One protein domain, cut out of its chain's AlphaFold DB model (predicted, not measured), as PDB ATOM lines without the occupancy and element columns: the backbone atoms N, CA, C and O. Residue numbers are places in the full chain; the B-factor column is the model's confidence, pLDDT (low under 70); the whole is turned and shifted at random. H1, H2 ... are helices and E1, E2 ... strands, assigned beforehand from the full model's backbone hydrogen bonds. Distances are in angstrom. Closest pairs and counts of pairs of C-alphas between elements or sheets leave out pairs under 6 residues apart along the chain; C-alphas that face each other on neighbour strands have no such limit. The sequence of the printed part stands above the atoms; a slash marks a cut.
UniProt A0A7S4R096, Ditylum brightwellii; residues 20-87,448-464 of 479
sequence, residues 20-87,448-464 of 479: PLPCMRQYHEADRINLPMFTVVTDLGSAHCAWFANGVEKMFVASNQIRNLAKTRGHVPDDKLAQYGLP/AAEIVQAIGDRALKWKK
ATOM      1  N   PRO A  20      33.831  91.305  34.535       57.50
ATOM      2  CA  PRO A  20      34.002  92.390  35.506       57.50
ATOM      3  C   PRO A  20      32.683  92.992  36.019       57.50
ATOM      4  O   PRO A  20      32.572  93.302  37.198       57.50
ATOM      5  N   LEU A  21      31.670  93.176  35.165       61.62
ATOM      6  CA  LEU A  21      30.496  94.012  35.472       61.62
ATOM      7  C   LEU A  21      29.552  93.397  36.528       61.62
ATOM      8  O   LEU A  21      29.248  94.075  37.511       61.62
ATOM      9  N   PRO A  22      29.111  92.129  36.408       62.19
ATOM     10  CA  PRO A  22      28.300  91.479  37.436       62.19
ATOM     11  C   PRO A  22      29.050  91.300  38.761       62.19
ATOM     12  O   PRO A  22      28.453  91.479  39.819       62.19
ATOM     13  N   CYS A  23      30.353  90.997  38.718       63.06
ATOM     14  CA  CYS A  23      31.179  90.857  39.920       63.06
ATOM     15  C   CYS A  23      31.367  92.197  40.645       63.06
ATOM     16  O   CYS A  23      31.246  92.253  41.865       63.06
ATOM     17  N   MET A  24      31.590  93.291  39.912       62.50
ATOM     18  CA  MET A  24      31.691  94.631  40.501       62.50
ATOM     19  C   MET A  24      30.357  95.113  41.071       62.50
ATOM     20  O   MET A  24      30.342  95.738  42.126       62.50
ATOM     21  N   ARG A  25      29.228  94.755  40.445       63.19
ATOM     22  CA  ARG A  25      27.893  95.030  40.999       63.19
ATOM     23  C   ARG A  25      27.681  94.342  42.349       63.19
ATOM     24  O   ARG A  25      27.229  94.990  43.285       63.19
ATOM     25  N   GLN A  26      28.078  93.073  42.469       62.34
ATOM     26  CA  GLN A  26      28.059  92.356  43.750       62.34
ATOM     27  C   GLN A  26      28.968  93.021  44.793       62.34
ATOM     28  O   GLN A  26      28.596  93.112  45.958       62.34
ATOM     29  N   TYR A  27      30.125  93.541  44.375       63.44
ATOM     30  CA  TYR A  27      31.042  94.267  45.256       63.44
ATOM     31  C   TYR A  27      30.465  95.618  45.724       63.44
ATOM     32  O   TYR A  27      30.594  95.973  46.892       63.44
ATOM     33  N   HIS A  28      29.763  96.353  44.852       64.19
ATOM     34  CA  HIS A  28      29.061  97.592  45.225       64.19
ATOM     35  C   HIS A  28      27.945  97.335  46.243       64.19
ATOM     36  O   HIS A  28      27.767  98.121  47.176       64.19
ATOM     37  N   GLU A  29      27.197  96.243  46.058       63.97
ATOM     38  CA  GLU A  29      26.111  95.831  46.951       63.97
ATOM     39  C   GLU A  29      26.641  95.360  48.319       63.97
ATOM     40  O   GLU A  29      26.007  95.635  49.339       63.97
ATOM     41  N   ALA A  30      27.813  94.713  48.355       61.31
ATOM     42  CA  ALA A  30      28.431  94.190  49.574       61.31
ATOM     43  C   ALA A  30      29.206  95.247  50.388       61.31
ATOM     44  O   ALA A  30      28.999  95.353  51.597       61.31
ATOM     45  N   ASP A  31      30.054  96.057  49.744       59.06
ATOM     46  CA  ASP A  31      31.039  96.909  50.434       59.06
ATOM     47  C   ASP A  31      30.687  98.410  50.438       59.06
ATOM     48  O   ASP A  31      31.441  99.229  50.966       59.06
ATOM     49  N   ARG A  32      29.537  98.808  49.868       58.19
ATOM     50  CA  ARG A  32      29.077 100.214  49.736       58.19
ATOM     51  C   ARG A  32      30.056 101.153  49.009       58.19
ATOM     52  O   ARG A  32      29.889 102.372  49.056       58.19
ATOM     53  N   ILE A  33      31.052 100.622  48.304       60.47
ATOM     54  CA  ILE A  33      31.949 101.406  47.449       60.47
ATOM     55  C   ILE A  33      31.308 101.489  46.063       60.47
ATOM     56  O   ILE A  33      31.322 100.525  45.308       60.47
ATOM     57  N   ASN A  34      30.726 102.637  45.722       66.44
ATOM     58  CA  ASN A  34      30.006 102.826  44.460       66.44
ATOM     59  C   ASN A  34      30.945 103.160  43.281       66.44
ATOM     60  O   ASN A  34      30.862 104.267  42.772       66.44
ATOM     61  N   LEU A  35      31.886 102.306  42.873       73.69
ATOM     62  CA  LEU A  35      32.872 102.672  41.838       73.69
ATOM     63  C   LEU A  35      32.190 103.031  40.492       73.69
ATOM     64  O   LEU A  35      31.425 102.227  39.963       73.69
ATOM     65  N   PRO A  36      32.456 104.201  39.882       82.00
ATOM     66  CA  PRO A  36      31.804 104.561  38.631       82.00
ATOM     67  C   PRO A  36      32.315 103.662  37.500       82.00
ATOM     68  O   PRO A  36      33.516 103.579  37.246       82.00
ATOM     69  N   MET A  37      31.389 102.985  36.820       86.19
ATOM     70  CA  MET A  37      31.691 102.122  35.680       86.19
ATOM     71  C   MET A  37      31.299 102.799  34.375       86.19
ATOM     72  O   MET A  37      30.260 103.455  34.299       86.19
ATOM     73  N   PHE A  38      32.099 102.597  33.337       91.06
ATOM     74  CA  PHE A  38      31.888 103.193  32.024       91.06
ATOM     75  C   PHE A  38      31.996 102.125  30.944       91.06
ATOM     76  O   PHE A  38      32.824 101.221  31.056       91.06
ATOM     77  N   THR A  39      31.204 102.265  29.885       93.19
ATOM     78  CA  THR A  39      31.366 101.474  28.660       93.19
ATOM     79  C   THR A  39      31.724 102.407  27.517       93.19
ATOM     80  O   THR A  39      31.034 103.401  27.308       93.19
ATOM     81  N   VAL A  40      32.765 102.072  26.759       94.75
ATOM     82  CA  VAL A  40      33.085 102.719  25.482       94.75
ATOM     83  C   VAL A  40      32.823 101.699  24.387       94.75
ATOM     84  O   VAL A  40      33.500 100.676  24.342       94.75
ATOM     85  N   VAL A  41      31.816 101.949  23.551       93.56
ATOM     86  CA  VAL A  41      31.462 101.055  22.443       93.56
ATOM     87  C   VAL A  41      32.356 101.371  21.252       93.56
ATOM     88  O   VAL A  41      32.380 102.507  20.780       93.56
ATOM     89  N   THR A  42      33.091 100.372  20.768       91.75
ATOM     90  CA  THR A  42      34.084 100.519  19.690       91.75
ATOM     91  C   THR A  42      33.586  99.986  18.344       91.75
ATOM     92  O   THR A  42      34.385  99.520  17.537       91.75
ATOM     93  N   ASP A  43      32.279 100.056  18.105       91.12
ATOM     94  CA  ASP A  43      31.653  99.731  16.823       91.12
ATOM     95  C   ASP A  43      30.861 100.945  16.294       91.12
ATOM     96  O   ASP A  43      30.507 101.840  17.071       91.12
ATOM     97  N   LEU A  44      30.591 100.996  14.982       92.56
ATOM     98  CA  LEU A  44      29.976 102.159  14.321       92.56
ATOM     99  C   LEU A  44      28.532 101.939  13.873       92.56
ATOM    100  O   LEU A  44      27.738 102.869  13.981       92.56
ATOM    101  N   GLY A  45      28.161 100.758  13.381       89.19
ATOM    102  CA  GLY A  45      26.791 100.532  12.898       89.19
ATOM    103  C   GLY A  45      26.092  99.305  13.464       89.19
ATOM    104  O   GLY A  45      24.899  99.360  13.755       89.19
ATOM    105  N   SER A  46      26.829  98.230  13.721       88.81
ATOM    106  CA  SER A  46      26.353  97.058  14.461       88.81
ATOM    107  C   SER A  46      27.087  96.951  15.788       88.81
ATOM    108  O   SER A  46      28.231  97.353  15.899       88.81
ATOM    109  N   ALA A  47      26.437  96.414  16.814       86.56
ATOM    110  CA  ALA A  47      27.077  96.156  18.098       86.56
ATOM    111  C   ALA A  47      26.457  94.910  18.720       86.56
ATOM    112  O   ALA A  47      25.230  94.749  18.740       86.56
ATOM    113  N   HIS A  48      27.303  94.031  19.253       84.94
ATOM    114  CA  HIS A  48      26.827  92.896  20.031       84.94
ATOM    115  C   HIS A  48      26.106  93.399  21.291       84.94
ATOM    116  O   HIS A  48      26.552  94.355  21.926       84.94
ATOM    117  N   CYS A  49      25.019  92.734  21.699       82.12
ATOM    118  CA  CYS A  49      24.222  93.135  22.869       82.12
ATOM    119  C   CYS A  49      25.032  93.188  24.173       82.12
ATOM    120  O   CYS A  49      24.652  93.894  25.102       82.12
ATOM    121  N   ALA A  50      26.174  92.495  24.199       81.94
ATOM    122  CA  ALA A  50      27.167  92.584  25.260       81.94
ATOM    123  C   ALA A  50      27.577  94.036  25.555       81.94
ATOM    124  O   ALA A  50      27.702  94.430  26.706       81.94
ATOM    125  N   TRP A  51      27.705  94.897  24.547       86.19
ATOM    126  CA  TRP A  51      28.046  96.297  24.796       86.19
ATOM    127  C   TRP A  51      27.037  97.021  25.695       86.19
ATOM    128  O   TRP A  51      27.408  97.919  26.450       86.19
ATOM    129  N   PHE A  52      25.767  96.615  25.677       88.00
ATOM    130  CA  PHE A  52      24.682  97.328  26.342       88.00
ATOM    131  C   PHE A  52      24.481  96.896  27.799       88.00
ATOM    132  O   PHE A  52      23.378  96.574  28.241       88.00
ATOM    133  N   ALA A  53      25.570  96.892  28.566       77.56
ATOM    134  CA  ALA A  53      25.535  96.545  29.977       77.56
ATOM    135  C   ALA A  53      24.797  97.609  30.811       77.56
ATOM    136  O   ALA A  53      25.257  98.740  30.980       77.56
ATOM    137  N   ASN A  54      23.665  97.216  31.396       73.38
ATOM    138  CA  ASN A  54      22.918  98.050  32.331       73.38
ATOM    139  C   ASN A  54      23.632  98.130  33.691       73.38
ATOM    140  O   ASN A  54      24.025  97.112  34.258       73.38
ATOM    141  N   GLY A  55      23.764  99.344  34.234       77.81
ATOM    142  CA  GLY A  55      24.434  99.600  35.519       77.81
ATOM    143  C   GLY A  55      25.683 100.480  35.436       77.81
ATOM    144  O   GLY A  55      26.242 100.818  36.471       77.81
ATOM    145  N   VAL A  56      26.088 100.903  34.236       85.75
ATOM    146  CA  VAL A  56      27.163 101.891  34.058       85.75
ATOM    147  C   VAL A  56      26.700 103.310  34.410       85.75
ATOM    148  O   VAL A  56      25.509 103.620  34.331       85.75
ATOM    149  N   GLU A  57      27.636 104.172  34.803       87.81
ATOM    150  CA  GLU A  57      27.433 105.611  35.017       87.81
ATOM    151  C   GLU A  57      27.188 106.312  33.677       87.81
ATOM    152  O   GLU A  57      26.229 107.067  33.520       87.81
ATOM    153  N   LYS A  58      28.034 106.013  32.686       91.50
ATOM    154  CA  LYS A  58      27.904 106.502  31.313       91.50
ATOM    155  C   LYS A  58      28.320 105.440  30.299       91.50
ATOM    156  O   LYS A  58      29.222 104.638  30.543       91.50
ATOM    157  N   MET A  59      27.660 105.473  29.149       94.88
ATOM    158  CA  MET A  59      27.970 104.682  27.969       94.88
ATOM    159  C   MET A  59      28.282 105.622  26.810       94.88
ATOM    160  O   MET A  59      27.437 106.421  26.401       94.88
ATOM    161  N   PHE A  60      29.504 105.524  26.306       96.44
ATOM    162  CA  PHE A  60      30.002 106.309  25.192       96.44
ATOM    163  C   PHE A  60      29.798 105.524  23.899       96.44
ATOM    164  O   PHE A  60      30.223 104.372  23.797       96.44
ATOM    165  N   VAL A  61      29.117 106.137  22.937       96.31
ATOM    166  CA  VAL A  61      28.781 105.537  21.640       96.31
ATOM    167  C   VAL A  61      29.303 106.408  20.501       96.31
ATOM    168  O   VAL A  61      29.426 107.626  20.644       96.31
ATOM    169  N   ALA A  62      29.606 105.788  19.365       95.50
ATOM    170  CA  ALA A  62      30.240 106.483  18.253       95.50
ATOM    171  C   ALA A  62      29.256 107.082  17.235       95.50
ATOM    172  O   ALA A  62      29.604 108.030  16.539       95.50
ATOM    173  N   SER A  63      28.028 106.565  17.152       95.62
ATOM    174  CA  SER A  63      27.076 106.932  16.101       95.62
ATOM    175  C   SER A  63      25.626 106.931  16.581       95.62
ATOM    176  O   SER A  63      25.280 106.326  17.605       95.62
ATOM    177  N   ASN A  64      24.758 107.550  15.777       95.06
ATOM    178  CA  ASN A  64      23.313 107.518  15.987       95.06
ATOM    179  C   ASN A  64      22.763 106.085  15.897       95.06
ATOM    180  O   ASN A  64      21.868 105.727  16.663       95.06
ATOM    181  N   GLN A  65      23.313 105.251  15.007       94.44
ATOM    182  CA  GLN A  65      22.939 103.846  14.855       94.44
ATOM    183  C   GLN A  65      23.178 103.079  16.164       94.44
ATOM    184  O   GLN A  65      22.241 102.496  16.717       94.44
ATOM    185  N   ILE A  66      24.385 103.163  16.739       95.06
ATOM    186  CA  ILE A  66      24.698 102.506  18.019       95.06
ATOM    187  C   ILE A  66      23.883 103.103  19.167       95.06
ATOM    188  O   ILE A  66      23.377 102.355  20.006       95.06
ATOM    189  N   ARG A  67      23.687 104.429  19.200       95.62
ATOM    190  CA  ARG A  67      22.826 105.086  20.198       95.62
ATOM    191  C   ARG A  67      21.405 104.518  20.166       95.62
ATOM    192  O   ARG A  67      20.837 104.205  21.212       95.62
ATOM    193  N   ASN A  68      20.841 104.346  18.973       94.81
ATOM    194  CA  ASN A  68      19.506 103.788  18.788       94.81
ATOM    195  C   ASN A  68      19.446 102.308  19.182       94.81
ATOM    196  O   ASN A  68      18.494 101.904  19.853       94.81
ATOM    197  N   LEU A  69      20.464 101.508  18.849       93.75
ATOM    198  CA  LEU A  69      20.561 100.111  19.289       93.75
ATOM    199  C   LEU A  69      20.656  99.999  20.818       93.75
ATOM    200  O   LEU A  69      19.944  99.191  21.416       93.75
ATOM    201  N   ALA A  70      21.453 100.851  21.465       94.19
ATOM    202  CA  ALA A  70      21.579 100.885  22.921       94.19
ATOM    203  C   ALA A  70      20.238 101.199  23.604       94.19
ATOM    204  O   ALA A  70      19.883 100.563  24.596       94.19
ATOM    205  N   LYS A  71      19.445 102.123  23.045       94.06
ATOM    206  CA  LYS A  71      18.108 102.459  23.563       94.06
ATOM    207  C   LYS A  71      17.083 101.353  23.320       94.06
ATOM    208  O   LYS A  71      16.331 101.001  24.222       94.06
ATOM    209  N   THR A  72      17.026 100.829  22.099       93.19
ATOM    210  CA  THR A  72      15.950  99.921  21.667       93.19
ATOM    211  C   THR A  72      16.186  98.479  22.093       93.19
ATOM    212  O   THR A  72      15.252  97.831  22.554       93.19
ATOM    213  N   ARG A  73      17.422  97.979  21.967       90.12
ATOM    214  CA  ARG A  73      17.793  96.597  22.309       90.12
ATOM    215  C   ARG A  73      18.410  96.488  23.699       90.12
ATOM    216  O   ARG A  73      18.173  95.510  24.397       90.12
ATOM    217  N   GLY A  74      19.216  97.474  24.088       89.88
ATOM    218  CA  GLY A  74      19.877  97.511  25.395       89.88
ATOM    219  C   GLY A  74      19.021  98.075  26.531       89.88
ATOM    220  O   GLY A  74      19.327  97.849  27.701       89.88
ATOM    221  N   HIS A  75      17.960  98.816  26.189       91.75
ATOM    222  CA  HIS A  75      17.154  99.605  27.127       91.75
ATOM    223  C   HIS A  75      17.988 100.578  27.978       91.75
ATOM    224  O   HIS A  75      17.633 100.883  29.118       91.75
ATOM    225  N   VAL A  76      19.099 101.077  27.423       91.81
ATOM    226  CA  VAL A  76      19.978 102.029  28.105       91.81
ATOM    227  C   VAL A  76      19.275 103.393  28.187       91.81
ATOM    228  O   VAL A  76      18.855 103.915  27.148       91.81
ATOM    229  N   PRO A  77      19.140 103.994  29.387       93.06
ATOM    230  CA  PRO A  77      18.540 105.316  29.549       93.06
ATOM    231  C   PRO A  77      19.278 106.406  28.758       93.06
ATOM    232  O   PRO A  77      20.505 106.393  28.652       93.06
ATOM    233  N   ASP A  78      18.534 107.375  28.216       93.38
ATOM    234  CA  ASP A  78      19.091 108.433  27.357       93.38
ATOM    235  C   ASP A  78      20.099 109.317  28.110       93.38
ATOM    236  O   ASP A  78      21.158 109.651  27.581       93.38
ATOM    237  N   ASP A  79      19.831 109.590  29.389       93.94
ATOM    238  CA  ASP A  79      20.716 110.321  30.297       93.94
ATOM    239  C   ASP A  79      22.020 109.574  30.600       93.94
ATOM    240  O   ASP A  79      22.975 110.196  31.065       93.94
ATOM    241  N   LYS A  80      22.110 108.274  30.297       92.88
ATOM    242  CA  LYS A  80      23.340 107.479  30.415       92.88
ATOM    243  C   LYS A  80      24.142 107.403  29.125       92.88
ATOM    244  O   LYS A  80      25.316 107.041  29.171       92.88
ATOM    245  N   LEU A  81      23.561 107.787  27.997       95.12
ATOM    246  CA  LEU A  81      24.252 107.801  26.715       95.12
ATOM    247  C   LEU A  81      25.031 109.110  26.539       95.12
ATOM    248  O   LEU A  81      24.632 110.176  27.016       95.12
ATOM    249  N   ALA A  82      26.179 109.020  25.883       95.81
ATOM    250  CA  ALA A  82      26.963 110.154  25.415       95.81
ATOM    251  C   ALA A  82      27.583 109.785  24.065       95.81
ATOM    252  O   ALA A  82      28.141 108.699  23.925       95.81
ATOM    253  N   GLN A  83      27.455 110.656  23.068       96.19
ATOM    254  CA  GLN A  83      27.930 110.383  21.714       96.19
ATOM    255  C   GLN A  83      29.095 111.312  21.386       96.19
ATOM    256  O   GLN A  83      28.873 112.496  21.164       96.19
ATOM    257  N   TYR A  84      30.312 110.765  21.379       94.38
ATOM    258  CA  TYR A  84      31.552 111.508  21.098       94.38
ATOM    259  C   TYR A  84      32.286 110.994  19.853       94.38
ATOM    260  O   TYR A  84      33.336 111.512  19.512       94.38
ATOM    261  N   GLY A  85      31.771 109.981  19.153       94.62
ATOM    262  CA  GLY A  85      32.532 109.305  18.097       94.62
ATOM    263  C   GLY A  85      33.396 108.166  18.643       94.62
ATOM    264  O   GLY A  85      33.389 107.867  19.840       94.62
ATOM    265  N   LEU A  86      34.096 107.480  17.743       95.69
ATOM    266  CA  LEU A  86      34.928 106.329  18.088       95.69
ATOM    267  C   LEU A  86      36.342 106.807  18.469       95.69
ATOM    268  O   LEU A  86      36.922 107.586  17.715       95.69
ATOM    269  N   PRO A  87      36.919 106.369  19.605       96.75
ATOM    270  CA  PRO A  87      38.290 106.725  19.959       96.75
ATOM    271  C   PRO A  87      39.280 106.257  18.888       96.75
ATOM    272  O   PRO A  87      39.379 105.063  18.613       96.75
ATOM    273  N   ALA A 448      38.642 110.419  21.611       96.88
ATOM    274  CA  ALA A 448      39.395 109.806  22.703       96.88
ATOM    275  C   ALA A 448      39.627 110.781  23.874       96.88
ATOM    276  O   ALA A 448      39.427 110.411  25.033       96.88
ATOM    277  N   ALA A 449      40.014 112.026  23.580       96.38
ATOM    278  CA  ALA A 449      40.262 113.052  24.590       96.38
ATOM    279  C   ALA A 449      38.967 113.461  25.308       96.38
ATOM    280  O   ALA A 449      38.945 113.536  26.535       96.38
ATOM    281  N   GLU A 450      37.875 113.645  24.565       96.81
ATOM    282  CA  GLU A 450      36.552 113.981  25.104       96.81
ATOM    283  C   GLU A 450      36.009 112.880  26.020       96.81
ATOM    284  O   GLU A 450      35.515 113.160  27.116       96.81
ATOM    285  N   ILE A 451      36.157 111.612  25.620       96.44
ATOM    286  CA  ILE A 451      35.755 110.460  26.436       96.44
ATOM    287  C   ILE A 451      36.581 110.399  27.724       96.44
ATOM    288  O   ILE A 451      36.013 110.245  28.807       96.44
ATOM    289  N   VAL A 452      37.906 110.548  27.637       96.44
ATOM    290  CA  VAL A 452      38.785 110.540  28.818       96.44
ATOM    291  C   VAL A 452      38.453 111.695  29.760       96.44
ATOM    292  O   VAL A 452      38.359 111.473  30.968       96.44
ATOM    293  N   GLN A 453      38.209 112.896  29.232       96.44
ATOM    294  CA  GLN A 453      37.800 114.050  30.030       96.44
ATOM    295  C   GLN A 453      36.467 113.780  30.742       96.44
ATOM    296  O   GLN A 453      36.372 113.946  31.958       96.44
ATOM    297  N   ALA A 454      35.465 113.270  30.020       94.81
ATOM    298  CA  ALA A 454      34.159 112.949  30.588       94.81
ATOM    299  C   ALA A 454      34.236 111.869  31.683       94.81
ATOM    300  O   ALA A 454      33.541 111.964  32.700       94.81
ATOM    301  N   ILE A 455      35.086 110.852  31.503       94.44
ATOM    302  CA  ILE A 455      35.371 109.840  32.532       94.44
ATOM    303  C   ILE A 455      36.056 110.493  33.739       94.44
ATOM    304  O   ILE A 455      35.646 110.254  34.878       94.44
ATOM    305  N   GLY A 456      37.065 111.334  33.503       93.88
ATOM    306  CA  GLY A 456      37.822 112.040  34.536       93.88
ATOM    307  C   GLY A 456      36.940 112.923  35.416       93.88
ATOM    308  O   GLY A 456      36.973 112.796  36.642       93.88
ATOM    309  N   ASP A 457      36.079 113.741  34.811       92.06
ATOM    310  CA  ASP A 457      35.153 114.624  35.529       92.06
ATOM    311  C   ASP A 457      34.203 113.834  36.437       92.06
ATOM    312  O   ASP A 457      33.936 114.211  37.585       92.06
ATOM    313  N   ARG A 458      33.719 112.683  35.956       88.75
ATOM    314  CA  ARG A 458      32.835 111.798  36.726       88.75
ATOM    315  C   ARG A 458      33.574 111.082  37.847       88.75
ATOM    316  O   ARG A 458      33.050 111.010  38.959       88.75
ATOM    317  N   ALA A 459      34.796 110.621  37.598       87.94
ATOM    318  CA  ALA A 459      35.645 110.017  38.618       87.94
ATOM    319  C   ALA A 459      36.019 111.021  39.726       87.94
ATOM    320  O   ALA A 459      36.004 110.676  40.910       87.94
ATOM    321  N   LEU A 460      36.293 112.284  39.374       88.56
ATOM    322  CA  LEU A 460      36.558 113.355  40.339       88.56
ATOM    323  C   LEU A 460      35.318 113.700  41.166       88.56
ATOM    324  O   LEU A 460      35.411 113.799  42.392       88.56
ATOM    325  N   LYS A 461      34.148 113.819  40.524       86.12
ATOM    326  CA  LYS A 461      32.872 114.015  41.228       86.12
ATOM    327  C   LYS A 461      32.613 112.884  42.221       86.12
ATOM    328  O   LYS A 461      32.293 113.141  43.378       86.12
ATOM    329  N   TRP A 462      32.809 111.640  41.794       84.69
ATOM    330  CA  TRP A 462      32.678 110.469  42.655       84.69
ATOM    331  C   TRP A 462      33.621 110.511  43.864       84.69
ATOM    332  O   TRP A 462      33.201 110.279  44.999       84.69
ATOM    333  N   LYS A 463      34.891 110.868  43.639       84.06
ATOM    334  CA  LYS A 463      35.894 110.993  44.702       84.06
ATOM    335  C   LYS A 463      35.481 112.020  45.758       84.06
ATOM    336  O   LYS A 463      35.634 111.740  46.944       84.06
ATOM    337  N   LYS A 464      34.938 113.171  45.343       85.06
ATOM    338  CA  LYS A 464      34.418 114.202  46.258       85.06
ATOM    339  C   LYS A 464      33.240 113.688  47.099       85.06
ATOM    340  O   LYS A 464      33.222 113.910  48.308       85.06
TER     341      LYS A 464
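Overview. This is residues 20 to 87 and 448 to 464 of the 479 residues of a protein of Ditylum brightwellii (UniProt A0A7S4R096). A small sheet of three short parallel strands has one helix over each face: the long H3 over one face and the shorter H2 over the other. H1 lies off toward one end of the longest axis, away from the sheet and touching no helix, while H2 and the loop around Gly 45 lie toward the other end. The printed part has 85 residues with three named helices and three named strands, in the order H1, E1, E2, H2, E3, H3, and the sheet's order is E1, E2, E3. The class is mixed, helices and strands. The whole is compact, with a radius of gyration of the C-alphas of 13.1 A, and its C-alphas span 38 by 26 by 20 A.

Along the chain. The sheet holds E1, residues 38 to 40, E2, residues 58 to 61, and E3, residues 81 to 83. E2, the longest strand, measures 9.8 A and begins at C-alpha 58, at (27.904, 106.502, 31.313). E1 and E3 are each 6.7 A long. H3, residues 448 to 464, is 24.5 A long and ends at C-alpha 464, at (34.418, 114.202, 46.258). H2, residues 64 to 72, is 12.0 A long. H1, residues 20 to 31, is 15.9 A long and begins at C-alpha 20, at (34.002, 92.390, 35.506).

Arrangement. E2 is the inner strand. E1 and E2 are parallel at 3 degrees, with N 60 and O 39 at 2.8 A, within hydrogen-bond range. E2 and E3 are parallel at 37 degrees, with N 61 and O 82 at 2.9 A, within that range. H3 is on the sheet at a height of 9.8 A, over E2 and along the strands, at 2 degrees to E2 on the local plane; their closest C-alphas, of Phe 60 and Ile 451, are 7.2 A apart. H2 is on the opposite face at a height of 9.6 A, over E3 and only just over E2, where 3 of its C-alphas fall. It runs along the strands, at 3 degrees to E3 on the local plane; their closest C-alphas, of Arg 67 and Leu 81, are 7.2 A apart. These are three layers, helices on both faces of a sheet. E2, H2 and E3 form a strand-helix-strand unit, two parallel neighbour strands with a helix between, and its crossover is right-handed. H1 is not on the sheet and is apart from H2 and H3. In H1, H2 and H3 every O i to N i+4 pair is within hydrogen-bond range.

Size, cuts and confidence. The two C-alphas farthest apart, of Asp 31 and Gly 45, are 37.9 A apart. Residues 88 to 447 are not printed, and C-alphas 87 and 448 are 4.3 A apart across the cut. The link from E1 to E2, 17 residues, is long. Mean pLDDT of the printed part is 85.8, and residues 20 to 34 are under 70.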